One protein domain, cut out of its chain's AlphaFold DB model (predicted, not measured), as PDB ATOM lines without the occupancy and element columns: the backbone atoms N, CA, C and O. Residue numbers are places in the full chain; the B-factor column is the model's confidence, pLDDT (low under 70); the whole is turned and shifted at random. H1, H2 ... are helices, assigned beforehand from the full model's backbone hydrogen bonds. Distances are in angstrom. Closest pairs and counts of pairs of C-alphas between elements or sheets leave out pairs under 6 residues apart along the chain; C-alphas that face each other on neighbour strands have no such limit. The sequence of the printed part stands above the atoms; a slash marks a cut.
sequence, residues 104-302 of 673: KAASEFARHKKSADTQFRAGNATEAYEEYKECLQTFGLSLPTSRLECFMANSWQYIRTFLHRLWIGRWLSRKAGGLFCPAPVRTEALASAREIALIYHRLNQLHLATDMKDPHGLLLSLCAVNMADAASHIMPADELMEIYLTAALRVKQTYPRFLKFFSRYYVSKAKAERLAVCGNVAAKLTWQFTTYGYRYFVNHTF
ATOM      1  N   LYS A 104     -51.819 -16.715  31.064       76.81
ATOM      2  CA  LYS A 104     -51.673 -16.222  32.454       76.81
ATOM      3  C   LYS A 104     -50.765 -14.982  32.546       76.81
ATOM      4  O   LYS A 104     -51.025 -14.082  33.338       76.81
ATOM      5  N   ALA A 105     -49.768 -14.889  31.665       76.25
ATOM      6  CA  ALA A 105     -48.891 -13.721  31.563       76.25
ATOM      7  C   ALA A 105     -49.637 -12.444  31.123       76.25
ATOM      8  O   ALA A 105     -49.275 -11.350  31.539       76.25
ATOM      9  N   ALA A 106     -50.707 -12.564  30.325       79.94
ATOM     10  CA  ALA A 106     -51.516 -11.419  29.906       79.94
ATOM     11  C   ALA A 106     -52.395 -10.884  31.048       79.94
ATOM     12  O   ALA A 106     -52.542  -9.671  31.188       79.94
ATOM     13  N   SER A 107     -52.926 -11.765  31.905       82.44
ATOM     14  CA  SER A 107     -53.655 -11.340  33.108       82.44
ATOM     15  C   SER A 107     -52.745 -10.680  34.145       82.44
ATOM     16  O   SER A 107     -53.136  -9.685  34.752       82.44
ATOM     17  N   GLU A 108     -51.522 -11.192  34.322       84.19
ATOM     18  CA  GLU A 108     -50.518 -10.570  35.196       84.19
ATOM     19  C   GLU A 108     -50.121  -9.187  34.668       84.19
ATOM     20  O   GLU A 108     -50.160  -8.212  35.420       84.19
ATOM     21  N   PHE A 109     -49.851  -9.074  33.363       87.19
ATOM     22  CA  PHE A 109     -49.581  -7.798  32.703       87.19
ATOM     23  C   PHE A 109     -50.710  -6.780  32.915       87.19
ATOM     24  O   PHE A 109     -50.449  -5.654  33.330       87.19
ATOM     25  N   ALA A 110     -51.968  -7.165  32.682       86.00
ATOM     26  CA  ALA A 110     -53.106  -6.261  32.848       86.00
ATOM     27  C   ALA A 110     -53.244  -5.750  34.295       86.00
ATOM     28  O   ALA A 110     -53.589  -4.586  34.509       86.00
ATOM     29  N   ARG A 111     -52.934  -6.598  35.287       89.31
ATOM     30  CA  ARG A 111     -52.920  -6.215  36.704       89.31
ATOM     31  C   ARG A 111     -51.823  -5.190  36.998       89.31
ATOM     32  O   ARG A 111     -52.130  -4.148  37.573       89.31
ATOM     33  N   HIS A 112     -50.583  -5.462  36.582       88.00
ATOM     34  CA  HIS A 112     -49.460  -4.540  36.790       88.00
ATOM     35  C   HIS A 112     -49.669  -3.218  36.045       88.00
ATOM     36  O   HIS A 112     -49.484  -2.157  36.629       88.00
ATOM     37  N   LYS A 113     -50.186  -3.253  34.809       89.31
ATOM     38  CA  LYS A 113     -50.536  -2.045  34.050       89.31
ATOM     39  C   LYS A 113     -51.574  -1.197  34.783       89.31
ATOM     40  O   LYS A 113     -51.399   0.010  34.902       89.31
ATOM     41  N   LYS A 114     -52.640  -1.813  35.310       90.56
ATOM     42  CA  LYS A 114     -53.667  -1.089  36.075       90.56
ATOM     43  C   LYS A 114     -53.080  -0.457  37.340       90.56
ATOM     44  O   LYS A 114     -53.396   0.694  37.622       90.56
ATOM     45  N   SER A 115     -52.223  -1.182  38.062       89.00
ATOM     46  CA  SER A 115     -51.509  -0.663  39.238       89.00
ATOM     47  C   SER A 115     -50.628   0.538  38.873       89.00
ATOM     48  O   SER A 115     -50.794   1.628  39.425       89.00
ATOM     49  N   ALA A 116     -49.788   0.390  37.847       89.31
ATOM     50  CA  ALA A 116     -48.909   1.446  37.358       89.31
ATOM     51  C   ALA A 116     -49.696   2.691  36.913       89.31
ATOM     52  O   ALA A 116     -49.357   3.808  37.292       89.31
ATOM     53  N   ASP A 117     -50.807   2.514  36.191       88.88
ATOM     54  CA  ASP A 117     -51.667   3.619  35.753       88.88
ATOM     55  C   ASP A 117     -52.372   4.329  36.925       88.88
ATOM     56  O   ASP A 117     -52.729   5.505  36.809       88.88
ATOM     57  N   THR A 118     -52.617   3.647  38.050       89.56
ATOM     58  CA  THR A 118     -53.135   4.301  39.264       89.56
ATOM     59  C   THR A 118     -52.059   5.126  39.961       89.56
ATOM     60  O   THR A 118     -52.310   6.284  40.290       89.56
ATOM     61  N   GLN A 119     -50.843   4.593  40.092       87.38
ATOM     62  CA  GLN A 119     -49.709   5.306  40.691       87.38
ATOM     63  C   GLN A 119     -49.253   6.493  39.828       87.38
ATOM     64  O   GLN A 119     -48.978   7.574  40.349       87.38
ATOM     65  N   PHE A 120     -49.276   6.342  38.499       87.25
ATOM     66  CA  PHE A 120     -48.992   7.418  37.549       87.25
ATOM     67  C   PHE A 120     -49.985   8.581  37.675       87.25
ATOM     68  O   PHE A 120     -49.606   9.740  37.528       87.25
ATOM     69  N   ARG A 121     -51.264   8.290  37.958       85.38
ATOM     70  CA  ARG A 121     -52.279   9.322  38.233       85.38
ATOM     71  C   ARG A 121     -52.130   9.933  39.626       85.38
ATOM     72  O   ARG A 121     -52.435  11.108  39.787       85.38
ATOM     73  N   ALA A 122     -51.663   9.160  40.605       83.31
ATOM     74  CA  ALA A 122     -51.397   9.643  41.960       83.31
ATOM     75  C   ALA A 122     -50.158  10.559  42.043       83.31
ATOM     76  O   ALA A 122     -50.027  11.325  42.993       83.31
ATOM     77  N   GLY A 123     -49.265  10.515  41.047       80.75
ATOM     78  CA  GLY A 123     -48.042  11.320  41.013       80.75
ATOM     79  C   GLY A 123     -46.832  10.663  41.693       80.75
ATOM     80  O   GLY A 123     -45.799  11.318  41.847       80.75
ATOM     81  N   ASN A 124     -46.931   9.383  42.071       85.56
ATOM     82  CA  ASN A 124     -45.835   8.607  42.659       85.56
ATOM     83  C   ASN A 124     -44.919   8.071  41.550       85.56
ATOM     84  O   ASN A 124     -45.092   6.958  41.055       85.56
ATOM     85  N   ALA A 125     -43.949   8.884  41.130       84.19
ATOM     86  CA  ALA A 125     -43.138   8.580  39.953       84.19
ATOM     87  C   ALA A 125     -42.211   7.360  40.114       84.19
ATOM     88  O   ALA A 125     -41.994   6.631  39.147       84.19
ATOM     89  N   THR A 126     -41.667   7.133  41.313       87.31
ATOM     90  CA  THR A 126     -40.733   6.030  41.597       87.31
ATOM     91  C   THR A 126     -41.436   4.676  41.578       87.31
ATOM     92  O   THR A 126     -41.004   3.780  40.861       87.31
ATOM     93  N   GLU A 127     -42.557   4.561  42.288       87.31
ATOM     94  CA  GLU A 127     -43.370   3.337  42.341       87.31
ATOM     95  C   GLU A 127     -43.930   2.999  40.953       87.31
ATOM     96  O   GLU A 127     -43.777   1.875  40.473       87.31
ATOM     97  N   ALA A 128     -44.464   4.003  40.244       89.00
ATOM     98  CA  ALA A 128     -44.977   3.805  38.892       89.00
ATOM     99  C   ALA A 128     -43.880   3.305  37.937       89.00
ATOM    100  O   ALA A 128     -44.136   2.459  37.079       89.00
ATOM    101  N   TYR A 129     -42.649   3.806  38.079       89.44
ATOM    102  CA  TYR A 129     -41.518   3.375  37.259       89.44
ATOM    103  C   TYR A 129     -41.165   1.902  37.491       89.44
ATOM    104  O   TYR A 129     -40.917   1.175  36.525       89.44
ATOM    105  N   GLU A 130     -41.175   1.449  38.745       89.50
ATOM    106  CA  GLU A 130     -40.927   0.050  39.101       89.50
ATOM    107  C   GLU A 130     -42.021  -0.873  38.545       89.50
ATOM    108  O   GLU A 130     -41.707  -1.836  37.846       89.50
ATOM    109  N   GLU A 131     -43.300  -0.530  38.715       90.31
ATOM    110  CA  GLU A 131     -44.416  -1.327  38.185       90.31
ATOM    111  C   GLU A 131     -44.430  -1.387  36.645       90.31
ATOM    112  O   GLU A 131     -44.685  -2.442  36.051       90.31
ATOM    113  N   TYR A 132     -44.089  -0.293  35.948       90.81
ATOM    114  CA  TYR A 132     -43.933  -0.319  34.487       90.81
ATOM    115  C   TYR A 132     -42.709  -1.131  34.038       90.81
ATOM    116  O   TYR A 132     -42.727  -1.735  32.958       90.81
ATOM    117  N   LYS A 133     -41.645  -1.186  34.844       89.56
ATOM    118  CA  LYS A 133     -40.489  -2.048  34.579       89.56
ATOM    119  C   LYS A 133     -40.861  -3.523  34.732       89.56
ATOM    120  O   LYS A 133     -40.471  -4.320  33.879       89.56
ATOM    121  N   GLU A 134     -41.649  -3.883  35.742       88.94
ATOM    122  CA  GLU A 134     -42.203  -5.235  35.888       88.94
ATOM    123  C   GLU A 134     -43.133  -5.591  34.715       88.94
ATOM    124  O   GLU A 134     -43.030  -6.679  34.142       88.94
ATOM    125  N   CYS A 135     -43.941  -4.638  34.227       87.56
ATOM    126  CA  CYS A 135     -44.726  -4.824  33.002       87.56
ATOM    127  C   CYS A 135     -43.845  -5.198  31.798       87.56
ATOM    128  O   CYS A 135     -44.181  -6.127  31.066       87.56
ATOM    129  N   LEU A 136     -42.700  -4.536  31.587       86.06
ATOM    130  CA  LEU A 136     -41.774  -4.900  30.501       86.06
ATOM    131  C   LEU A 136     -41.193  -6.312  30.665       86.06
ATOM    132  O   LEU A 136     -41.044  -7.034  29.673       86.06
ATOM    133  N   GLN A 137     -40.913  -6.728  31.902       85.50
ATOM    134  CA  GLN A 137     -40.387  -8.064  32.187       85.50
ATOM    135  C   GLN A 137     -41.384  -9.166  31.806       85.50
ATOM    136  O   GLN A 137     -40.958 -10.208  31.302       85.50
ATOM    137  N   THR A 138     -42.698  -8.923  31.920       83.12
ATOM    138  CA  THR A 138     -43.724  -9.881  31.449       83.12
ATOM    139  C   THR A 138     -43.668 -10.131  29.932       83.12
ATOM    140  O   THR A 138     -43.926 -11.249  29.481       83.12
ATOM    141  N   PHE A 139     -43.223  -9.146  29.137       75.50
ATOM    142  CA  PHE A 139     -42.948  -9.303  27.698       75.50
ATOM    143  C   PHE A 139     -41.583  -9.956  27.404       75.50
ATOM    144  O   PHE A 139     -41.227 -10.174  26.243       75.50
ATOM    145  N   GLY A 140     -40.801 -10.274  28.439       74.19
ATOM    146  CA  GLY A 140     -39.440 -10.796  28.320       74.19
ATOM    147  C   GLY A 140     -38.412  -9.742  27.898       74.19
ATOM    148  O   GLY A 140     -37.328 -10.114  27.436       74.19
ATOM    149  N   LEU A 141     -38.752  -8.455  28.035       78.19
ATOM    150  CA  LEU A 141     -37.886  -7.315  27.753       78.19
ATOM    151  C   LEU A 141     -37.255  -6.826  29.059       78.19
ATOM    152  O   LEU A 141     -37.950  -6.495  30.012       78.19
ATOM    153  N   SER A 142     -35.930  -6.741  29.088       77.88
ATOM    154  CA  SER A 142     -35.182  -6.134  30.189       77.88
ATOM    155  C   SER A 142     -34.499  -4.859  29.711       77.88
ATOM    156  O   SER A 142     -34.034  -4.775  28.571       77.88
ATOM    157  N   LEU A 143     -34.428  -3.855  30.585       80.44
ATOM    158  CA  LEU A 143     -33.615  -2.669  30.330       80.44
ATOM    159  C   LEU A 143     -32.126  -3.059  30.368       80.44
ATOM    160  O   LEU A 143     -31.751  -3.901  31.189       80.44
ATOM    161  N   PRO A 144     -31.288  -2.506  29.473       79.88
ATOM    162  CA  PRO A 144     -29.867  -2.836  29.434       79.88
ATOM    163  C   PRO A 144     -29.195  -2.387  30.731       79.88
ATOM    164  O   PRO A 144     -29.410  -1.263  31.164       79.88
ATOM    165  N   THR A 145     -28.369  -3.231  31.340       78.44
ATOM    166  CA  THR A 145     -27.688  -2.894  32.605       78.44
ATOM    167  C   THR A 145     -26.293  -2.320  32.357       78.44
ATOM    168  O   THR A 145     -25.801  -1.506  33.137       78.44
ATOM    169  N   SER A 146     -25.664  -2.685  31.234       84.25
ATOM    170  CA  SER A 146     -24.343  -2.194  30.832       84.25
ATOM    171  C   SER A 146     -24.417  -0.994  29.879       84.25
ATOM    172  O   SER A 146     -25.308  -0.881  29.034       84.25
ATOM    173  N   ARG A 147     -23.411  -0.107  29.941       84.25
ATOM    174  CA  ARG A 147     -23.259   1.017  28.996       84.25
ATOM    175  C   ARG A 147     -23.117   0.542  27.549       84.25
ATOM    176  O   ARG A 147     -23.666   1.177  26.652       84.25
ATOM    177  N   LEU A 148     -22.421  -0.577  27.327       84.44
ATOM    178  CA  LEU A 148     -22.252  -1.159  25.992       84.44
ATOM    179  C   LEU A 148     -23.574  -1.704  25.456       84.44
ATOM    180  O   LEU A 148     -23.922  -1.440  24.311       84.44
ATOM    181  N   GLU A 149     -24.347  -2.394  26.292       83.94
ATOM    182  CA  GLU A 149     -25.682  -2.861  25.915       83.94
ATOM    183  C   GLU A 149     -26.623  -1.695  25.616       83.94
ATOM    184  O   GLU A 149     -27.389  -1.757  24.660       83.94
ATOM    185  N   CYS A 150     -26.533  -0.602  26.379       84.94
ATOM    186  CA  CYS A 150     -27.293   0.614  26.110       84.94
ATOM    187  C   CYS A 150     -26.879   1.254  24.774       84.94
ATOM    188  O   CYS A 150     -27.738   1.640  23.983       84.94
ATOM    189  N   PHE A 151     -25.578   1.332  24.478       87.06
ATOM    190  CA  PHE A 151     -25.075   1.830  23.194       87.06
ATOM    191  C   PHE A 151     -25.548   0.966  22.021       87.06
ATOM    192  O   PHE A 151     -26.047   1.492  21.024       87.06
ATOM    193  N   MET A 152     -25.447  -0.354  22.162       86.12
ATOM    194  CA  MET A 152     -25.940  -1.315  21.183       86.12
ATOM    195  C   MET A 152     -27.452  -1.137  20.987       86.12
ATOM    196  O   MET A 152     -27.912  -0.863  19.878       86.12
ATOM    197  N   ALA A 153     -28.241  -1.170  22.058       86.06
ATOM    198  CA  ALA A 153     -29.686  -0.981  21.987       86.06
ATOM    199  C   ALA A 153     -30.076   0.348  21.317       86.06
ATOM    200  O   ALA A 153     -30.933   0.353  20.435       86.06
ATOM    201  N   ASN A 154     -29.404   1.452  21.653       87.81
ATOM    202  CA  ASN A 154     -29.612   2.743  20.994       87.81
ATOM    203  C   ASN A 154     -29.274   2.682  19.499       87.81
ATOM    204  O   ASN A 154     -30.070   3.128  18.674       87.81
ATOM    205  N   SER A 155     -28.132   2.093  19.138       87.00
ATOM    206  CA  SER A 155     -27.698   1.934  17.744       87.00
ATOM    207  C   SER A 155     -28.721   1.147  16.928       87.00
ATOM    208  O   SER A 155     -29.100   1.565  15.834       87.00
ATOM    209  N   TRP A 156     -29.245   0.056  17.492       88.56
ATOM    210  CA  TRP A 156     -30.326  -0.708  16.881       88.56
ATOM    211  C   TRP A 156     -31.578   0.147  16.652       88.56
ATOM    212  O   TRP A 156     -32.152   0.122  15.561       88.56
ATOM    213  N   GLN A 157     -32.001   0.930  17.649       89.12
ATOM    214  CA  GLN A 157     -33.183   1.773  17.492       89.12
ATOM    215  C   GLN A 157     -32.982   2.873  16.445       89.12
ATOM    216  O   GLN A 157     -33.907   3.133  15.681       89.12
ATOM    217  N   TYR A 158     -31.786   3.455  16.324       88.75
ATOM    218  CA  TYR A 158     -31.477   4.390  15.238       88.75
ATOM    219  C   TYR A 158     -31.555   3.736  13.858       88.75
ATOM    220  O   TYR A 158     -32.172   4.301  12.954       88.75
ATOM    221  N   ILE A 159     -30.986   2.533  13.702       86.81
ATOM    222  CA  ILE A 159     -31.091   1.754  12.459       86.81
ATOM    223  C   ILE A 159     -32.566   1.491  12.139       86.81
ATOM    224  O   ILE A 159     -33.002   1.703  11.008       86.81
ATOM    225  N   ARG A 160     -33.369   1.104  13.134       85.69
ATOM    226  CA  ARG A 160     -34.809   0.872  12.964       85.69
ATOM    227  C   ARG A 160     -35.561   2.144  12.556       85.69
ATOM    228  O   ARG A 160     -36.348   2.094  11.612       85.69
ATOM    229  N   THR A 161     -35.284   3.289  13.182       86.00
ATOM    230  CA  THR A 161     -35.875   4.582  12.790       86.00
ATOM    231  C   THR A 161     -35.477   4.966  11.363       86.00
ATOM    232  O   THR A 161     -36.313   5.439  10.590       86.00
ATOM    233  N   PHE A 162     -34.225   4.720  10.971       85.94
ATOM    234  CA  PHE A 162     -33.749   4.949   9.609       85.94
ATOM    235  C   PHE A 162     -34.467   4.051   8.589       85.94
ATOM    236  O   PHE A 162     -34.965   4.543   7.578       85.94
ATOM    237  N   LEU A 163     -34.633   2.759   8.885       82.88
ATOM    238  CA  LEU A 163     -35.394   1.831   8.041       82.88
ATOM    239  C   LEU A 163     -36.871   2.232   7.922       82.88
ATOM    240  O   LEU A 163     -37.458   2.125   6.845       82.88
ATOM    241  N   HIS A 164     -37.483   2.729   9.002       82.31
ATOM    242  CA  HIS A 164     -38.843   3.275   8.967       82.31
ATOM    243  C   HIS A 164     -38.942   4.523   8.080       82.31
ATOM    244  O   HIS A 164     -39.947   4.707   7.390       82.31
ATOM    245  N   ARG A 165     -37.898   5.360   8.061       81.88
ATOM    246  CA  ARG A 165     -37.815   6.534   7.184       81.88
ATOM    247  C   ARG A 165     -37.713   6.150   5.706       81.88
ATOM    248  O   ARG A 165     -38.305   6.833   4.879       81.88
ATOM    249  N   LEU A 166     -37.044   5.043   5.387       80.25
ATOM    250  CA  LEU A 166     -36.944   4.494   4.028       80.25
ATOM    251  C   LEU A 166     -38.209   3.750   3.553       80.25
ATOM    252  O   LEU A 166     -38.154   3.062   2.540       80.25
ATOM    253  N   TRP A 167     -39.343   3.857   4.265       74.19
ATOM    254  CA  TRP A 167     -40.627   3.174   3.998       74.19
ATOM    255  C   TRP A 167     -40.604   1.637   4.116       74.19
ATOM    256  O   TRP A 167     -41.547   1.055   4.656       74.19
ATOM    257  N   ILE A 168     -39.512   0.983   3.711       73.19
ATOM    258  CA  ILE A 168     -39.266  -0.465   3.777       73.19
ATOM    259  C   ILE A 168     -39.496  -0.991   5.197       73.19
ATOM    260  O   ILE A 168     -40.165  -2.005   5.394       73.19
ATOM    261  N   GLY A 169     -39.005  -0.266   6.205       68.38
ATOM    262  CA  GLY A 169     -39.165  -0.653   7.600       68.38
ATOM    263  C   GLY A 169     -40.614  -0.588   8.085       68.38
ATOM    264  O   GLY A 169     -41.029  -1.470   8.829       68.38
ATOM    265  N   ARG A 170     -41.408   0.393   7.630       70.94
ATOM    266  CA  ARG A 170     -42.846   0.479   7.951       70.94
ATOM    267  C   ARG A 170     -43.644  -0.615   7.253       70.94
ATOM    268  O   ARG A 170     -44.555  -1.185   7.839       70.94
ATOM    269  N   TRP A 171     -43.313  -0.911   6.000       73.88
ATOM    270  CA  TRP A 171     -43.983  -1.970   5.250       73.88
ATOM    271  C   TRP A 171     -43.723  -3.355   5.859       73.88
ATOM    272  O   TRP A 171     -44.662  -4.133   6.026       73.88
ATOM    273  N   LEU A 172     -42.476  -3.638   6.257       68.06
ATOM    274  CA  LEU A 172     -42.108  -4.891   6.922       68.06
ATOM    275  C   LEU A 172     -42.688  -4.990   8.338       68.06
ATOM    276  O   LEU A 172     -43.242  -6.030   8.686       68.06
ATOM    277  N   SER A 173     -42.623  -3.925   9.145       67.56
ATOM    278  CA  SER A 173     -43.137  -3.955  10.522       67.56
ATOM    279  C   SER A 173     -44.661  -4.077  10.593       67.56
ATOM    280  O   SER A 173     -45.178  -4.738  11.486       67.56
ATOM    281  N   ARG A 174     -45.396  -3.575   9.590       67.50
ATOM    282  CA  ARG A 174     -46.842  -3.840   9.436       67.50
ATOM    283  C   ARG A 174     -47.172  -5.319   9.205       67.50
ATOM    284  O   ARG A 174     -48.313  -5.725   9.404       67.50
ATOM    285  N   LYS A 175     -46.195  -6.128   8.784       64.25
ATOM    286  CA  LYS A 175     -46.317  -7.587   8.643       64.25
ATOM    287  C   LYS A 175     -45.781  -8.349   9.864       64.25
ATOM    288  O   LYS A 175     -45.524  -9.547   9.752       64.25
ATOM    289  N   ALA A 176     -45.611  -7.685  11.013       60.22
ATOM    290  CA  ALA A 176     -45.171  -8.310  12.263       60.22
ATOM    291  C   ALA A 176     -46.002  -9.558  12.612       60.22
ATOM    292  O   ALA A 176     -47.221  -9.581  12.444       60.22
ATOM    293  N   GLY A 177     -45.323 -10.611  13.074       54.53
ATOM    294  CA  GLY A 177     -45.924 -11.922  13.347       54.53
ATOM    295  C   GLY A 177     -45.722 -12.952  12.230       54.53
ATOM    296  O   GLY A 177     -45.759 -14.145  12.517       54.53
ATOM    297  N   GLY A 178     -45.419 -12.514  11.000       61.09
ATOM    298  CA  GLY A 178     -45.019 -13.366   9.876       61.09
ATOM    299  C   GLY A 178     -45.562 -12.869   8.533       61.09
ATOM    300  O   GLY A 178     -46.689 -12.386   8.449       61.09
ATOM    301  N   LEU A 179     -44.779 -13.028   7.457       61.53
ATOM    302  CA  LEU A 179     -45.135 -12.550   6.106       61.53
ATOM    303  C   LEU A 179     -46.446 -13.148   5.558       61.53
ATOM    304  O   LEU A 179     -47.122 -12.485   4.772       61.53
ATOM    305  N   PHE A 180     -46.794 -14.359   5.999       61.31
ATOM    306  CA  PHE A 180     -47.962 -15.136   5.566       61.31
ATOM    307  C   PHE A 180     -48.901 -15.501   6.728       61.31
ATOM    308  O   PHE A 180     -49.683 -16.443   6.629       61.31
ATOM    309  N   CYS A 181     -48.810 -14.805   7.865       64.75
ATOM    310  CA  CYS A 181     -49.648 -15.128   9.016       64.75
ATOM    311  C   CYS A 181     -51.105 -14.673   8.831       64.75
ATOM    312  O   CYS A 181     -51.353 -13.623   8.226       64.75
ATOM    313  N   PRO A 182     -52.073 -15.430   9.385       72.75
ATOM    314  CA  PRO A 182     -53.483 -15.077   9.312       72.75
ATOM    315  C   PRO A 182     -53.744 -13.732  10.008       72.75
ATOM    316  O   PRO A 182     -53.128 -13.410  11.030       72.75
ATOM    317  N   ALA A 183     -54.686 -12.958   9.456       73.06
ATOM    318  CA  ALA A 183     -55.071 -11.630   9.940       73.06
ATOM    319  C   ALA A 183     -55.227 -11.505  11.478       73.06
ATOM    320  O   ALA A 183     -54.669 -10.543  12.009       73.06
ATOM    321  N   PRO A 184     -55.871 -12.445  12.213       75.44
ATOM    322  CA  PRO A 184     -56.028 -12.338  13.671       75.44
ATOM    323  C   PRO A 184     -54.709 -12.401  14.459       75.44
ATOM    324  O   PRO A 184     -54.529 -11.675  15.435       75.44
ATOM    325  N   VAL A 185     -53.747 -13.221  14.021       77.06
ATOM    326  CA  VAL A 185     -52.433 -13.340  14.687       77.06
ATOM    327  C   VAL A 185     -51.601 -12.079  14.446       77.06
ATOM    328  O   VAL A 185     -50.865 -11.625  15.320       77.06
ATOM    329  N   ARG A 186     -51.757 -11.463  13.268       77.12
ATOM    330  CA  ARG A 186     -51.119 -10.183  12.943       77.12
ATOM    331  C   ARG A 186     -51.685  -9.039  13.780       77.12
ATOM    332  O   ARG A 186     -50.920  -8.217  14.275       77.12
ATOM    333  N   THR A 187     -53.004  -8.978  13.970       78.88
ATOM    334  CA  THR A 187     -53.616  -7.959  14.836       78.88
ATOM    335  C   THR A 187     -53.192  -8.119  16.294       78.88
ATOM    336  O   THR A 187     -52.952  -7.117  16.955       78.88
ATOM    337  N   GLU A 188     -53.009  -9.350  16.780       81.25
ATOM    338  CA  GLU A 188     -52.505  -9.615  18.135       81.25
ATOM    339  C   GLU A 188     -51.032  -9.196  18.310       81.25
ATOM    340  O   GLU A 188     -50.665  -8.595  19.323       81.25
ATOM    341  N   ALA A 189     -50.192  -9.427  17.294       79.81
ATOM    342  CA  ALA A 189     -48.807  -8.954  17.282       79.81
ATOM    343  C   ALA A 189     -48.717  -7.418  17.262       79.81
ATOM    344  O   ALA A 189     -47.930  -6.831  18.007       79.81
ATOM    345  N   LEU A 190     -49.553  -6.751  16.460       82.12
ATOM    346  CA  LEU A 190     -49.615  -5.287  16.420       82.12
ATOM    347  C   LEU A 190     -50.216  -4.692  17.706       82.12
ATOM    348  O   LEU A 190     -49.752  -3.648  18.161       82.12
ATOM    349  N   ALA A 191     -51.186  -5.363  18.336       84.81
ATOM    350  CA  ALA A 191     -51.717  -4.974  19.644       84.81
ATOM    351  C   ALA A 191     -50.652  -5.100  20.746       84.81
ATOM    352  O   ALA A 191     -50.484  -4.183  21.545       84.81
ATOM    353  N   SER A 192     -49.862  -6.179  20.735       85.88
ATOM    354  CA  SER A 192     -48.703  -6.322  21.630       85.88
ATOM    355  C   SER A 192     -47.688  -5.195  21.413       85.88
ATOM    356  O   SER A 192     -47.192  -4.608  22.371       85.88
ATOM    357  N   ALA A 193     -47.407  -4.842  20.152       85.75
ATOM    358  CA  ALA A 193     -46.501  -3.743  19.829       85.75
ATOM    359  C   ALA A 193     -47.025  -2.378  20.309       85.75
ATOM    360  O   ALA A 193     -46.238  -1.573  20.808       85.75
ATOM    361  N   ARG A 194     -48.342  -2.137  20.213       89.19
ATOM    362  CA  ARG A 194     -48.999  -0.948  20.779       89.19
ATOM    363  C   ARG A 194     -48.789  -0.869  22.290       89.19
ATOM    364  O   ARG A 194     -48.356   0.167  22.783       89.19
ATOM    365  N   GLU A 195     -49.056  -1.951  23.015       89.12
ATOM    366  CA  GLU A 195     -48.899  -1.989  24.475       89.12
ATOM    367  C   GLU A 195     -47.450  -1.722  24.901       89.12
ATOM    368  O   GLU A 195     -47.194  -0.895  25.775       89.12
ATOM    369  N   ILE A 196     -46.481  -2.326  24.209       89.06
ATOM    370  CA  ILE A 196     -45.054  -2.073  24.442       89.06
ATOM    371  C   ILE A 196     -44.699  -0.600  24.179       89.06
ATOM    372  O   ILE A 196     -43.941  -0.004  24.948       89.06
ATOM    373  N   ALA A 197     -45.244   0.008  23.118       91.62
ATOM    374  CA  ALA A 197     -45.028   1.423  22.823       91.62
ATOM    375  C   ALA A 197     -45.527   2.326  23.963       91.62
ATOM    376  O   ALA A 197     -44.813   3.245  24.362       91.62
ATOM    377  N   LEU A 198     -46.707   2.029  24.520       91.25
ATOM    378  CA  LEU A 198     -47.294   2.783  25.628       91.25
ATOM    379  C   LEU A 198     -46.486   2.648  26.923       91.25
ATOM    380  O   LEU A 198     -46.250   3.653  27.589       91.25
ATOM    381  N   ILE A 199     -45.998   1.451  27.255       91.88
ATOM    382  CA  ILE A 199     -45.160   1.249  28.450       91.88
ATOM    383  C   ILE A 199     -43.843   2.021  28.314       91.88
ATOM    384  O   ILE A 199     -43.457   2.756  29.223       91.88
ATOM    385  N   TYR A 200     -43.165   1.920  27.164       91.94
ATOM    386  CA  TYR A 200     -41.943   2.692  26.916       91.94
ATOM    387  C   TYR A 200     -42.191   4.202  26.930       91.94
ATOM    388  O   TYR A 200     -41.342   4.959  27.404       91.94
ATOM    389  N   HIS A 201     -43.347   4.642  26.439       92.50
ATOM    390  CA  HIS A 201     -43.754   6.038  26.494       92.50
ATOM    391  C   HIS A 201     -43.956   6.520  27.938       92.50
ATOM    392  O   HIS A 201     -43.350   7.524  28.310       92.50
ATOM    393  N   ARG A 202     -44.705   5.783  28.769       91.25
ATOM    394  CA  ARG A 202     -44.924   6.116  30.190       91.25
ATOM    395  C   ARG A 202     -43.615   6.120  30.984       91.25
ATOM    396  O   ARG A 202     -43.358   7.055  31.736       91.25
ATOM    397  N   LEU A 203     -42.725   5.157  30.737       90.88
ATOM    398  CA  LEU A 203     -41.376   5.147  31.318       90.88
ATOM    399  C   LEU A 203     -40.546   6.362  30.881       90.88
ATOM    400  O   LEU A 203     -39.858   6.963  31.702       90.88
ATOM    401  N   ASN A 204     -40.613   6.753  29.604       91.31
ATOM    402  CA  ASN A 204     -39.943   7.960  29.116       91.31
ATOM    403  C   ASN A 204     -40.523   9.236  29.751       91.31
ATOM    404  O   ASN A 204     -39.759  10.145  30.066       91.31
ATOM    405  N   GLN A 205     -41.840   9.306  29.962       90.50
ATOM    406  CA  GLN A 205     -42.490  10.430  30.643       90.50
ATOM    407  C   GLN A 205     -42.020  10.568  32.090       90.50
ATOM    408  O   GLN A 205     -41.557  11.641  32.465       90.50
ATOM    409  N   LEU A 206     -42.040   9.475  32.857       89.06
ATOM    410  CA  LEU A 206     -41.546   9.442  34.237       89.06
ATOM    411  C   LEU A 206     -40.073   9.846  34.318       89.06
ATOM    412  O   LEU A 206     -39.684  10.691  35.118       89.06
ATOM    413  N   HIS A 207     -39.253   9.294  33.429       87.38
ATOM    414  CA  HIS A 207     -37.828   9.581  33.399       87.38
ATOM    415  C   HIS A 207     -37.521  11.040  32.998       87.38
ATOM    416  O   HIS A 207     -36.561  11.619  33.500       87.38
ATOM    417  N   LEU A 208     -38.334  11.657  32.128       86.19
ATOM    418  CA  LEU A 208     -38.258  13.090  31.815       86.19
ATOM    419  C   LEU A 208     -38.728  13.968  32.979       86.19
ATOM    420  O   LEU A 208     -38.095  14.979  33.258       86.19
ATOM    421  N   ALA A 209     -39.829  13.604  33.636       82.56
ATOM    422  CA  ALA A 209     -40.459  14.415  34.674       82.56
ATOM    423  C   ALA A 209     -39.667  14.433  35.995       82.56
ATOM    424  O   ALA A 209     -39.625  15.458  36.674       82.56
ATOM    425  N   THR A 210     -39.024  13.319  36.350       75.25
ATOM    426  CA  THR A 210     -38.314  13.142  37.631       75.25
ATOM    427  C   THR A 210     -36.801  13.390  37.529       75.25
ATOM    428  O   THR A 210     -36.101  13.251  38.524       75.25
ATOM    429  N   ASP A 211     -36.289  13.771  36.349       69.06
ATOM    430  CA  ASP A 211     -34.850  13.955  36.062       69.06
ATOM    431  C   ASP A 211     -33.977  12.823  36.641       69.06
ATOM    432  O   ASP A 211     -32.954  13.023  37.303       69.06
ATOM    433  N   MET A 212     -34.432  11.584  36.437       70.12
ATOM    434  CA  MET A 212     -33.714  10.398  36.895       70.12
ATOM    435  C   MET A 212     -32.375  10.326  36.151       70.12
ATOM    436  O   MET A 212     -32.336  10.405  34.925       70.12
ATOM    437  N   LYS A 213     -31.264  10.124  36.869       67.12
ATOM    438  CA  LYS A 213     -29.898  10.125  36.297       67.12
ATOM    439  C   LYS A 213     -29.585   8.924  35.385       67.12
ATOM    440  O   LYS A 213     -28.447   8.771  34.937       67.12
ATOM    441  N   ASP A 214     -30.566   8.069  35.110       68.69
ATOM    442  CA  ASP A 214     -30.377   6.862  34.312       68.69
ATOM    443  C   ASP A 214     -30.046   7.191  32.842       68.69
ATOM    444  O   ASP A 214     -30.688   8.032  32.210       68.69
ATOM    445  N   PRO A 215     -29.108   6.468  32.205       74.81
ATOM    446  CA  PRO A 215     -28.745   6.701  30.806       74.81
ATOM    447  C   PRO A 215     -29.820   6.227  29.805       74.81
ATOM    448  O   PRO A 215     -29.617   6.297  28.592       74.81
ATOM    449  N   HIS A 216     -30.956   5.706  30.282       82.38
ATOM    450  CA  HIS A 216     -31.919   4.964  29.467       82.38
ATOM    451  C   HIS A 216     -32.953   5.818  28.741       82.38
ATOM    452  O   HIS A 216     -33.539   5.329  27.780       82.38
ATOM    453  N   GLY A 217     -33.208   7.072  29.120       85.44
ATOM    454  CA  GLY A 217     -34.385   7.743  28.556       85.44
ATOM    455  C   GLY A 217     -34.325   8.026  27.053       85.44
ATOM    456  O   GLY A 217     -35.366   8.069  26.404       85.44
ATOM    457  N   LEU A 218     -33.134   8.140  26.449       87.69
ATOM    458  CA  LEU A 218     -33.046   8.197  24.984       87.69
ATOM    459  C   LEU A 218     -33.506   6.877  24.342       87.69
ATOM    460  O   LEU A 218     -34.270   6.892  23.377       87.69
ATOM    461  N   LEU A 219     -33.082   5.750  24.915       90.38
ATOM    462  CA  LEU A 219     -33.485   4.422  24.469       90.38
ATOM    463  C   LEU A 219     -34.998   4.237  24.614       90.38
ATOM    464  O   LEU A 219     -35.643   3.803  23.665       90.38
ATOM    465  N   LEU A 220     -35.561   4.601  25.772       91.25
ATOM    466  CA  LEU A 220     -37.000   4.507  26.045       91.25
ATOM    467  C   LEU A 220     -37.811   5.294  25.006       91.25
ATOM    468  O   LEU A 220     -38.741   4.752  24.411       91.25
ATOM    469  N   SER A 221     -37.409   6.538  24.723       92.50
ATOM    470  CA  SER A 221     -38.061   7.382  23.718       92.50
ATOM    471  C   SER A 221     -37.995   6.785  22.306       92.50
ATOM    472  O   SER A 221     -39.018   6.715  21.623       92.50
ATOM    473  N   LEU A 222     -36.824   6.309  21.868       91.00
ATOM    474  CA  LEU A 222     -36.665   5.716  20.535       91.00
ATOM    475  C   LEU A 222     -37.422   4.386  20.399       91.00
ATOM    476  O   LEU A 222     -38.043   4.137  19.365       91.00
ATOM    477  N   CYS A 223     -37.415   3.546  21.440       90.12
ATOM    478  CA  CYS A 223     -38.212   2.320  21.495       90.12
ATOM    479  C   CYS A 223     -39.710   2.623  21.373       90.12
ATOM    480  O   CYS A 223     -40.381   1.994  20.557       90.12
ATOM    481  N   ALA A 224     -40.219   3.607  22.125       93.00
ATOM    482  CA  ALA A 224     -41.622   4.013  22.067       93.00
ATOM    483  C   ALA A 224     -42.025   4.446  20.649       93.00
ATOM    484  O   ALA A 224     -42.975   3.909  20.087       93.00
ATOM    485  N   VAL A 225     -41.252   5.346  20.029       92.00
ATOM    486  CA  VAL A 225     -41.505   5.843  18.665       92.00
ATOM    487  C   VAL A 225     -41.462   4.720  17.629       92.00
ATOM    488  O   VAL A 225     -42.314   4.655  16.746       92.00
ATOM    489  N   ASN A 226     -40.476   3.826  17.713       90.50
ATOM    490  CA  ASN A 226     -40.321   2.756  16.733       90.50
ATOM    491  C   ASN A 226     -41.430   1.699  16.846       90.50
ATOM    492  O   ASN A 226     -41.873   1.178  15.821       90.50
ATOM    493  N   MET A 227     -41.900   1.394  18.057       87.50
ATOM    494  CA  MET A 227     -43.032   0.483  18.259       87.50
ATOM    495  C   MET A 227     -44.365   1.147  17.881       87.50
ATOM    496  O   MET A 227     -45.199   0.508  17.243       87.50
ATOM    497  N   ALA A 228     -44.531   2.444  18.159       89.75
ATOM    498  CA  ALA A 228     -45.695   3.221  17.731       89.75
ATOM    499  C   ALA A 228     -45.803   3.301  16.198       89.75
ATOM    500  O   ALA A 228     -46.868   3.072  15.635       89.75
ATOM    501  N   ASP A 229     -44.684   3.518  15.498       86.56
ATOM    502  CA  ASP A 229     -44.653   3.520  14.030       86.56
ATOM    503  C   ASP A 229     -45.057   2.167  13.428       86.56
ATOM    504  O   ASP A 229     -45.723   2.127  12.388       86.56
ATOM    505  N   ALA A 230     -44.674   1.066  14.084       84.06
ATOM    506  CA  ALA A 230     -45.072  -0.280  13.679       84.06
ATOM    507  C   ALA A 230     -46.582  -0.512  13.877       84.06
ATOM    508  O   ALA A 230     -47.226  -1.106  13.013       84.06
ATOM    509  N   ALA A 231     -47.154   0.010  14.968       84.06
ATOM    510  CA  ALA A 231     -48.565  -0.136  15.337       84.06
ATOM    511  C   ALA A 231     -49.477   1.029  14.884       84.06
ATOM    512  O   ALA A 231     -50.624   1.108  15.326       84.06
ATOM    513  N   SER A 232     -49.001   1.904  13.990       79.38
ATOM    514  CA  SER A 232     -49.669   3.163  13.596       79.38
ATOM    515  C   SER A 232     -51.143   3.036  13.183       79.38
ATOM    516  O   SER A 232     -51.915   3.945  13.446       79.38
ATOM    517  N   HIS A 233     -51.563   1.915  12.584       79.19
ATOM    518  CA  HIS A 233     -52.955   1.699  12.145       79.19
ATOM    519  C   HIS A 233     -53.936   1.317  13.264       79.19
ATOM    520  O   HIS A 233     -55.141   1.400  13.063       79.19
ATOM    521  N   ILE A 234     -53.441   0.841  14.411       82.88
ATOM    522  CA  ILE A 234     -54.273   0.380  15.543       82.88
ATOM    523  C   ILE A 234     -54.258   1.402  16.688       82.88
ATOM    524  O   ILE A 234     -55.152   1.417  17.533       82.88
ATOM    525  N   MET A 235     -53.223   2.238  16.747       81.50
ATOM    526  CA  MET A 235     -53.060   3.235  17.794       81.50
ATOM    527  C   MET A 235     -53.979   4.441  17.536       81.50
ATOM    528  O   MET A 235     -54.034   4.923  16.404       81.50
ATOM    529  N   PRO A 236     -54.683   4.957  18.558       84.94
ATOM    530  CA  PRO A 236     -55.402   6.216  18.424       84.94
ATOM    531  C   PRO A 236     -54.416   7.353  18.137       84.94
ATOM    532  O   PRO A 236     -53.304   7.386  18.672       84.94
ATOM    533  N   ALA A 237     -54.835   8.308  17.309       84.44
ATOM    534  CA  ALA A 237     -53.968   9.407  16.895       84.44
ATOM    535  C   ALA A 237     -53.473  10.252  18.080       84.44
ATOM    536  O   ALA A 237     -52.344  10.737  18.045       84.44
ATOM    537  N   ASP A 238     -54.270  10.382  19.145       83.69
ATOM    538  CA  ASP A 238     -53.901  11.130  20.351       83.69
ATOM    539  C   ASP A 238     -52.673  10.545  21.061       83.69
ATOM    540  O   ASP A 238     -51.711  11.271  21.315       83.69
ATOM    541  N   GLU A 239     -52.657   9.227  21.301       86.81
ATOM    542  CA  GLU A 239     -51.505   8.529  21.896       86.81
ATOM    543  C   GLU A 239     -50.267   8.665  20.992       86.81
ATOM    544  O   GLU A 239     -49.148   8.874  21.467       86.81
ATOM    545  N   LEU A 240     -50.458   8.604  19.671       88.75
ATOM    546  CA  LEU A 240     -49.374   8.729  18.698       88.75
ATOM    547  C   LEU A 240     -48.756  10.139  18.700       88.75
ATOM    548  O   LEU A 240     -47.529  10.291  18.684       88.75
ATOM    549  N   MET A 241     -49.594  11.177  18.767       88.44
ATOM    550  CA  MET A 241     -49.157  12.568  18.898       88.44
ATOM    551  C   MET A 241     -48.419  12.806  20.221       88.44
ATOM    552  O   MET A 241     -47.359  13.437  20.211       88.44
ATOM    553  N   GLU A 242     -48.917  12.265  21.338       89.19
ATOM    554  CA  GLU A 242     -48.268  12.338  22.658       89.19
ATOM    555  C   GLU A 242     -46.856  11.721  22.614       89.19
ATOM    556  O   GLU A 242     -45.876  12.324  23.070       89.19
ATOM    557  N   ILE A 243     -46.708  10.557  21.971       92.25
ATOM    558  CA  ILE A 243     -45.418   9.875  21.790       92.25
ATOM    559  C   ILE A 243     -44.442  10.726  20.966       92.25
ATOM    560  O   ILE A 243     -43.277  10.871  21.346       92.25
ATOM    561  N   TYR A 244     -44.886  11.336  19.865       92.19
ATOM    562  CA  TYR A 244     -44.012  12.193  19.060       92.19
ATOM    563  C   TYR A 244     -43.636  13.499  19.771       92.19
ATOM    564  O   TYR A 244     -42.477  13.913  19.699       92.19
ATOM    565  N   LEU A 245     -44.563  14.141  20.485       91.81
ATOM    566  CA  LEU A 245     -44.271  15.374  21.224       91.81
ATOM    567  C   LEU A 245     -43.327  15.117  22.407       91.81
ATOM    568  O   LEU A 245     -42.365  15.864  22.598       91.81
ATOM    569  N   THR A 246     -43.516  14.029  23.153       91.81
ATOM    570  CA  THR A 246     -42.585  13.637  24.230       91.81
ATOM    571  C   THR A 246     -41.210  13.231  23.699       91.81
ATOM    572  O   THR A 246     -40.192  13.582  24.301       91.81
ATOM    573  N   ALA A 247     -41.136  12.577  22.535       92.00
ATOM    574  CA  ALA A 247     -39.866  12.326  21.856       92.00
ATOM    575  C   ALA A 247     -39.181  13.631  21.419       92.00
ATOM    576  O   ALA A 247     -37.966  13.780  21.575       92.00
ATOM    577  N   ALA A 248     -39.950  14.613  20.940       91.69
ATOM    578  CA  ALA A 248     -39.425  15.930  20.612       91.69
ATOM    579  C   ALA A 248     -38.829  16.627  21.845       91.69
ATOM    580  O   ALA A 248     -37.753  17.211  21.722       91.69
ATOM    581  N   LEU A 249     -39.464  16.530  23.021       89.94
ATOM    582  CA  LEU A 249     -38.917  17.042  24.285       89.94
ATOM    583  C   LEU A 249     -37.611  16.333  24.670       89.94
ATOM    584  O   LEU A 249     -36.623  17.001  24.985       89.94
ATOM    585  N   ARG A 250     -37.559  14.998  24.554       90.06
ATOM    586  CA  ARG A 250     -36.350  14.216  24.864       90.06
ATOM    587  C   ARG A 250     -35.167  14.609  23.985       90.06
ATOM    588  O   ARG A 250     -34.067  14.830  24.488       90.06
ATOM    589  N   VAL A 251     -35.399  14.775  22.682       88.81
ATOM    590  CA  VAL A 251     -34.380  15.263  21.739       88.81
ATOM    591  C   VAL A 251     -33.811  16.606  22.195       88.81
ATOM    592  O   VAL A 251     -32.603  16.813  22.138       88.81
ATOM    593  N   LYS A 252     -34.643  17.530  22.683       86.44
ATOM    594  CA  LYS A 252     -34.169  18.867  23.076       86.44
ATOM    595  C   LYS A 252     -33.255  18.859  24.294       86.44
ATOM    596  O   LYS A 252     -32.372  19.719  24.357       86.44
ATOM    597  N   GLN A 253     -33.464  17.916  25.208       85.62
ATOM    598  CA  GLN A 253     -32.641  17.748  26.401       85.62
ATOM    599  C   GLN A 253     -31.350  16.980  26.116       85.62
ATOM    600  O   GLN A 253     -30.279  17.416  26.523       85.62
ATOM    601  N   THR A 254     -31.440  15.853  25.407       84.69
ATOM    602  CA  THR A 254     -30.314  14.916  25.288       84.69
ATOM    603  C   THR A 254     -29.432  15.170  24.059       84.69
ATOM    604  O   THR A 254     -28.252  14.833  24.085       84.69
ATOM    605  N   TYR A 255     -29.954  15.739  22.963       83.44
ATOM    606  CA  TYR A 255     -29.176  15.862  21.720       83.44
ATOM    607  C   TYR A 255     -28.273  17.107  21.680       83.44
ATOM    608  O   TYR A 255     -28.661  18.190  22.141       83.44
ATOM    609  N   PRO A 256     -27.097  17.008  21.024       84.19
ATOM    610  CA  PRO A 256     -26.250  18.162  20.746       84.19
ATOM    611  C   PRO A 256     -26.948  19.139  19.789       84.19
ATOM    612  O   PRO A 256     -27.842  18.770  19.027       84.19
ATOM    613  N   ARG A 257     -26.518  20.409  19.799       80.56
ATOM    614  CA  ARG A 257     -27.189  21.513  19.078       80.56
ATOM    615  C   ARG A 257     -27.463  21.216  17.598       80.56
ATOM    616  O   ARG A 257     -28.545  21.546  17.125       80.56
ATOM    617  N   PHE A 258     -26.535  20.561  16.898       82.81
ATOM    618  CA  PHE A 258     -26.675  20.244  15.473       82.81
ATOM    619  C   PHE A 258     -27.738  19.176  15.174       82.81
ATOM    620  O   PHE A 258     -28.278  19.165  14.076       82.81
ATOM    621  N   LEU A 259     -28.099  18.319  16.139       82.88
ATOM    622  CA  LEU A 259     -29.146  17.299  15.983       82.88
ATOM    623  C   LEU A 259     -30.518  17.766  16.488       82.88
ATOM    624  O   LEU A 259     -31.502  17.037  16.374       82.88
ATOM    625  N   LYS A 260     -30.643  18.998  17.002       82.19
ATOM    626  CA  LYS A 260     -31.930  19.513  17.504       82.19
ATOM    627  C   LYS A 260     -32.995  19.667  16.411       82.19
ATOM    628  O   LYS A 260     -34.176  19.757  16.740       82.19
ATOM    629  N   PHE A 261     -32.633  19.615  15.124       84.69
ATOM    630  CA  PHE A 261     -33.616  19.577  14.031       84.69
ATOM    631  C   PHE A 261     -34.531  18.342  14.097       84.69
ATOM    632  O   PHE A 261     -35.669  18.418  13.637       84.69
ATOM    633  N   PHE A 262     -34.097  17.237  14.722       85.81
ATOM    634  CA  PHE A 262     -34.955  16.070  14.948       85.81
ATOM    635  C   PHE A 262     -36.179  16.401  15.817       85.81
ATOM    636  O   PHE A 262     -37.230  15.791  15.646       85.81
ATOM    637  N   SER A 263     -36.096  17.423  16.677       87.62
ATOM    638  CA  SER A 263     -37.256  17.930  17.415       87.62
ATOM    639  C   SER A 263     -38.321  18.474  16.454       87.62
ATOM    640  O   SER A 263     -39.485  18.096  16.544       87.62
ATOM    641  N   ARG A 264     -37.916  19.266  15.447       89.56
ATOM    642  CA  ARG A 264     -38.828  19.775  14.403       89.56
ATOM    643  C   ARG A 264     -39.435  18.646  13.578       89.56
ATOM    644  O   ARG A 264     -40.606  18.728  13.222       89.56
ATOM    645  N   TYR A 265     -38.654  17.602  13.295       89.69
ATOM    646  CA  TYR A 265     -39.134  16.417  12.584       89.69
ATOM    647  C   TYR A 265     -40.271  15.722  13.345       89.69
ATOM    648  O   TYR A 265     -41.328  15.489  12.762       89.69
ATOM    649  N   TYR A 266     -40.100  15.456  14.643       90.38
ATOM    650  CA  TYR A 266     -41.141  14.810  15.447       90.38
ATOM    651  C   TYR A 266     -42.397  15.675  15.609       90.38
ATOM    652  O   TYR A 266     -43.503  15.159  15.476       90.38
ATOM    653  N   VAL A 267     -42.254  16.993  15.790       90.00
ATOM    654  CA  VAL A 267     -43.416  17.903  15.848       90.00
ATOM    655  C   VAL A 267     -44.141  17.975  14.500       90.00
ATOM    656  O   VAL A 267     -45.367  17.969  14.461       90.00
ATOM    657  N   SER A 268     -43.403  18.002  13.385       88.69
ATOM    658  CA  SER A 268     -43.993  17.963  12.038       88.69
ATOM    659  C   SER A 268     -44.775  16.669  11.806       88.69
ATOM    660  O   SER A 268     -45.871  16.690  11.254       88.69
ATOM    661  N   LYS A 269     -44.251  15.546  12.301       87.19
ATOM    662  CA  LYS A 269     -44.928  14.254  12.240       87.19
ATOM    663  C   LYS A 269     -46.210  14.237  13.073       87.19
ATOM    664  O   LYS A 269     -47.246  13.852  12.554       87.19
ATOM    665  N   ALA A 270     -46.170  14.752  14.304       87.81
ATOM    666  CA  ALA A 270     -47.370  14.929  15.123       87.81
ATOM    667  C   ALA A 270     -48.412  15.826  14.425       87.81
ATOM    668  O   ALA A 270     -49.603  15.535  14.449       87.81
ATOM    669  N   LYS A 271     -47.962  16.885  13.739       86.50
ATOM    670  CA  LYS A 271     -48.841  17.775  12.967       86.50
ATOM    671  C   LYS A 271     -49.479  17.059  11.772       86.50
ATOM    672  O   LYS A 271     -50.642  17.314  11.480       86.50
ATOM    673  N   ALA A 272     -48.738  16.186  11.090       85.94
ATOM    674  CA  ALA A 272     -49.259  15.387   9.982       85.94
ATOM    675  C   ALA A 272     -50.358  14.418  10.446       85.94
ATOM    676  O   ALA A 272     -51.396  14.340   9.796       85.94
ATOM    677  N   GLU A 273     -50.176  13.762  11.597       81.88
ATOM    678  CA  GLU A 273     -51.215  12.908  12.196       81.88
ATOM    679  C   GLU A 273     -52.454  13.722  12.594       81.88
ATOM    680  O   GLU A 273     -53.580  13.324  12.303       81.88
ATOM    681  N   ARG A 274     -52.264  14.924  13.159       80.19
ATOM    682  CA  ARG A 274     -53.377  15.847  13.430       80.19
ATOM    683  C   ARG A 274     -54.153  16.217  12.164       80.19
ATOM    684  O   ARG A 274     -55.372  16.284  12.205       80.19
ATOM    685  N   LEU A 275     -53.462  16.510  11.061       81.19
ATOM    686  CA  LEU A 275     -54.096  16.857   9.781       81.19
ATOM    687  C   LEU A 275     -54.858  15.670   9.175       81.19
ATOM    688  O   LEU A 275     -55.863  15.880   8.502       81.19
ATOM    689  N   ALA A 276     -54.390  14.444   9.415       78.06
ATOM    690  CA  ALA A 276     -55.059  13.229   8.961       78.06
ATOM    691  C   ALA A 276     -56.368  12.959   9.724       78.06
ATOM    692  O   ALA A 276     -57.306  12.404   9.153       78.06
ATOM    693  N   VAL A 277     -56.459  13.380  10.991       74.50
ATOM    694  CA  VAL A 277     -57.668  13.243  11.814       74.50
ATOM    695  C   VAL A 277     -58.500  14.523  11.750       74.50
ATOM    696  O   VAL A 277     -58.288  15.477  12.499       74.50
ATOM    697  N   CYS A 278     -59.494  14.539  10.860       56.94
ATOM    698  CA  CYS A 278     -60.510  15.591  10.819       56.94
ATOM    699  C   CYS A 278     -61.408  15.533  12.070       56.94
ATOM    700  O   CYS A 278     -62.456  14.899  12.055       56.94
ATOM    701  N   GLY A 279     -61.010  16.220  13.147       56.66
ATOM    702  CA  GLY A 279     -61.978  16.808  14.081       56.66
ATOM    703  C   GLY A 279     -62.088  16.267  15.509       56.66
ATOM    704  O   GLY A 279     -63.040  16.649  16.173       56.66
ATOM    705  N   ASN A 280     -61.166  15.455  16.041       55.69
ATOM    706  CA  ASN A 280     -61.268  15.053  17.458       55.69
ATOM    707  C   ASN A 280     -59.902  14.781  18.108       55.69
ATOM    708  O   ASN A 280     -59.588  13.658  18.480       55.69
ATOM    709  N   VAL A 281     -59.047  15.808  18.169       60.12
ATOM    710  CA  VAL A 281     -57.740  15.700  18.840       60.12
ATOM    711  C   VAL A 281     -57.879  16.058  20.310       60.12
ATOM    712  O   VAL A 281     -58.436  17.112  20.631       60.12
ATOM    713  N   ALA A 282     -57.294  15.229  21.179       60.91
ATOM    714  CA  ALA A 282     -57.177  15.504  22.601       60.91
ATOM    715  C   ALA A 282     -56.651  16.921  22.825       60.91
ATOM    716  O   ALA A 282     -55.552  17.320  22.430       60.91
ATOM    717  N   ALA A 283     -57.486  17.681  23.500       61.16
ATOM    718  CA  ALA A 283     -57.427  19.119  23.559       61.16
ATOM    719  C   ALA A 283     -56.088  19.617  24.211       61.16
ATOM    720  O   ALA A 283     -55.464  20.600  23.786       61.16
ATOM    721  N   LYS A 284     -55.494  18.790  25.086       64.88
ATOM    722  CA  LYS A 284     -54.149  18.951  25.682       64.88
ATOM    723  C   LYS A 284     -52.991  19.113  24.677       64.88
ATOM    724  O   LYS A 284     -51.942  19.645  25.036       64.88
ATOM    725  N   LEU A 285     -53.157  18.657  23.435       68.69
ATOM    726  CA  LEU A 285     -52.105  18.599  22.410       68.69
ATOM    727  C   LEU A 285     -52.258  19.693  21.339       68.69
ATOM    728  O   LEU A 285     -51.596  19.657  20.306       68.69
ATOM    729  N   THR A 286     -53.160  20.655  21.535       74.50
ATOM    730  CA  THR A 286     -53.562  21.587  20.468       74.50
ATOM    731  C   THR A 286     -52.667  22.820  20.339       74.50
ATOM    732  O   THR A 286     -52.448  23.296  19.217       74.50
ATOM    733  N   TRP A 287     -52.110  23.326  21.446       84.06
ATOM    734  CA  TRP A 287     -51.370  24.591  21.460       84.06
ATOM    735  C   TRP A 287     -50.035  24.500  20.712       84.06
ATOM    736  O   TRP A 287     -49.639  25.458  20.048       84.06
ATOM    737  N   GLN A 288     -49.383  23.333  20.722       84.31
ATOM    738  CA  GLN A 288     -48.092  23.073  20.068       84.31
ATOM    739  C   GLN A 288     -48.162  23.214  18.541       84.31
ATOM    740  O   GLN A 288     -47.143  23.355  17.867       84.31
ATOM    741  N   PHE A 289     -49.370  23.173  17.983       82.06
ATOM    742  CA  PHE A 289     -49.625  23.282  16.552       82.06
ATOM    743  C   PHE A 289     -50.089  24.679  16.121       82.06
ATOM    744  O   PHE A 289     -50.184  24.930  14.917       82.06
ATOM    745  N   THR A 290     -50.373  25.582  17.066       82.81
ATOM    746  CA  THR A 290     -50.586  27.004  16.752       82.81
ATOM    747  C   THR A 290     -49.291  27.603  16.199       82.81
ATOM    748  O   THR A 290     -48.196  27.114  16.482       82.81
ATOM    749  N   THR A 291     -49.378  28.658  15.390       83.62
ATOM    750  CA  THR A 291     -48.190  29.297  14.796       83.62
ATOM    751  C   THR A 291     -47.219  29.800  15.867       83.62
ATOM    752  O   THR A 291     -46.009  29.589  15.744       83.62
ATOM    753  N   TYR A 292     -47.749  30.404  16.933       84.00
ATOM    754  CA  TYR A 292     -46.981  30.874  18.082       84.00
ATOM    755  C   TYR A 292     -46.449  29.707  18.927       84.00
ATOM    756  O   TYR A 292     -45.240  29.599  19.149       84.00
ATOM    757  N   GLY A 293     -47.326  28.781  19.322       85.88
ATOM    758  CA  GLY A 293     -46.971  27.633  20.152       85.88
ATOM    759  C   GLY A 293     -45.953  26.700  19.497       85.88
ATOM    760  O   GLY A 293     -45.035  26.252  20.174       85.88
ATOM    761  N   TYR A 294     -46.015  26.483  18.178       86.81
ATOM    762  CA  TYR A 294     -45.006  25.712  17.440       86.81
ATOM    763  C   TYR A 294     -43.616  26.349  17.539       86.81
ATOM    764  O   TYR A 294     -42.628  25.668  17.817       86.81
ATOM    765  N   ARG A 295     -43.519  27.670  17.333       85.88
ATOM    766  CA  ARG A 295     -42.238  28.389  17.413       85.88
ATOM    767  C   ARG A 295     -41.684  28.370  18.827       85.88
ATOM    768  O   ARG A 295     -40.498  28.090  18.997       85.88
ATOM    769  N   TYR A 296     -42.542  28.600  19.821       86.62
ATOM    770  CA  TYR A 296     -42.167  28.490  21.224       86.62
ATOM    771  C   TYR A 296     -41.673  27.077  21.542       86.62
ATOM    772  O   TYR A 296     -40.529  26.896  21.953       86.62
ATOM    773  N   PHE A 297     -42.472  26.056  21.224       88.44
ATOM    774  CA  PHE A 297     -42.142  24.659  21.478       88.44
ATOM    775  C   PHE A 297     -40.864  24.209  20.776       88.44
ATOM    776  O   PHE A 297     -40.183  23.343  21.303       88.44
ATOM    777  N   VAL A 298     -40.497  24.762  19.617       85.56
ATOM    778  CA  VAL A 298     -39.262  24.410  18.892       85.56
ATOM    779  C   VAL A 298     -38.046  25.186  19.398       85.56
ATOM    780  O   VAL A 298     -36.970  24.598  19.522       85.56
ATOM    781  N   ASN A 299     -38.190  26.461  19.757       84.62
ATOM    782  CA  ASN A 299     -37.055  27.313  20.125       84.62
ATOM    783  C   ASN A 299     -36.728  27.284  21.627       84.62
ATOM    784  O   ASN A 299     -35.559  27.375  21.991       84.62
ATOM    785  N   HIS A 300     -37.731  27.098  22.486       83.81
ATOM    786  CA  HIS A 300     -37.596  27.174  23.944       83.81
ATOM    787  C   HIS A 300     -36.961  25.923  24.565       83.81
ATOM    788  O   HIS A 300     -37.197  24.808  24.106       83.81
ATOM    789  N   THR A 301     -36.159  26.059  25.617       82.50
ATOM    790  CA  THR A 301     -35.608  24.909  26.354       82.50
ATOM    791  C   THR A 301     -36.407  24.672  27.626       82.50
ATOM    792  O   THR A 301     -36.379  25.512  28.514       82.50
ATOM    793  N   PHE A 302     -37.084  23.524  27.702       83.50
ATOM    794  CA  PHE A 302     -37.908  23.141  28.848       83.50
ATOM    795  C   PHE A 302     -37.066  22.549  29.977       83.50
ATOM    796  O   PHE A 302     -36.154  21.750  29.719       83.50
TER     797      PHE A 302
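What this domain is: This is residues 104 to 302 of the 673 residues of the protein "Putative dna-binding protein" of Nyssomyia neivai (UniProt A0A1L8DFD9). H6 is in the core of a rounded, all-helix body, with H5, H7 and H3 packed round it. A hairpin of H1 and H2 is on one side, H2 packing on H5, while H8 packs on H7 at the other side and the short H9 lies near both H7 and H8, its centre the farthest from the mean of the C-alphas at 21.8 A. The printed part has 199 residues with nine named helices, H1 to H9 in chain order, and no named strand. It is compact, with a radius of gyration of the C-alphas of 16.8 A, and spans 49 by 39 by 36 A.

How they stand to each other: H5, residues 183 to 209, touches H6, residues 217 to 230, at a shallow tilt of 26 degrees, opposite ways; the closest C-alphas, of Ala 197 and Ala 224, are 4.3 A apart. H6, the hub, touches H7, residues 237 to 254, at 30 degrees, opposite ways, closest at C-alphas 221 and 247, 5.6 A. H5, H6 and H7 form an up and down bundle, each helix running against the one before. H6 also touches H3, residues 147 to 165, at a shallow tilt of 32 degrees, the same way, closest at C-alphas 154 and 219, 5.5 A. H4, residues 168 to 173, touches H3 only at the corner and only just touches H6, with 3 pairs of C-alphas within 8 A. With its residues 196 to 206 alone, H5 touches H2, residues 125 to 138, closest at C-alphas 206 and 125, 6.0 A. H2 forms a hairpin with H1, residues 104 to 122, at 14 degrees, C-alphas 116 and 128 being closest at 4.8 A. H7 forms a hairpin with H8, residues 261 to 276, at 9 degrees, C-alphas 248 and 263 being closest at 4.4 A. H9, residues 291 to 299, is near H7 and close to H8 but not clearly touching it, C-alphas 264 and 298 being closest at 6.5 A. H1 to H8 have every O i to N i+4 pair within hydrogen-bond range, H9 4 of 5.

Where its parts are: H5 is longest, 38.8 A from C-alpha 183 at (-55.071, -11.630, 9.940) to C-alpha 209 at (-40.459, 14.415, 34.674). H1, from C-alpha 104 at (-51.673, -16.222, 32.454), measures 27.6 A, H3 26.8 A, H7 25.7 A and H8 22.9 A. H9 ends at C-alpha 299, (-37.055, 27.313, 20.125).

The domain as a whole: The C-alphas of Lys 104 and Tyr 292, the two farthest apart, are 49.5 A apart. The printed part has no cut. Residues 277 to 290 form the long link H8 to H9. Mean pLDDT of the printed part is 82.7; 22 residues are under 70, among them 172 to 181 and 278 to 285.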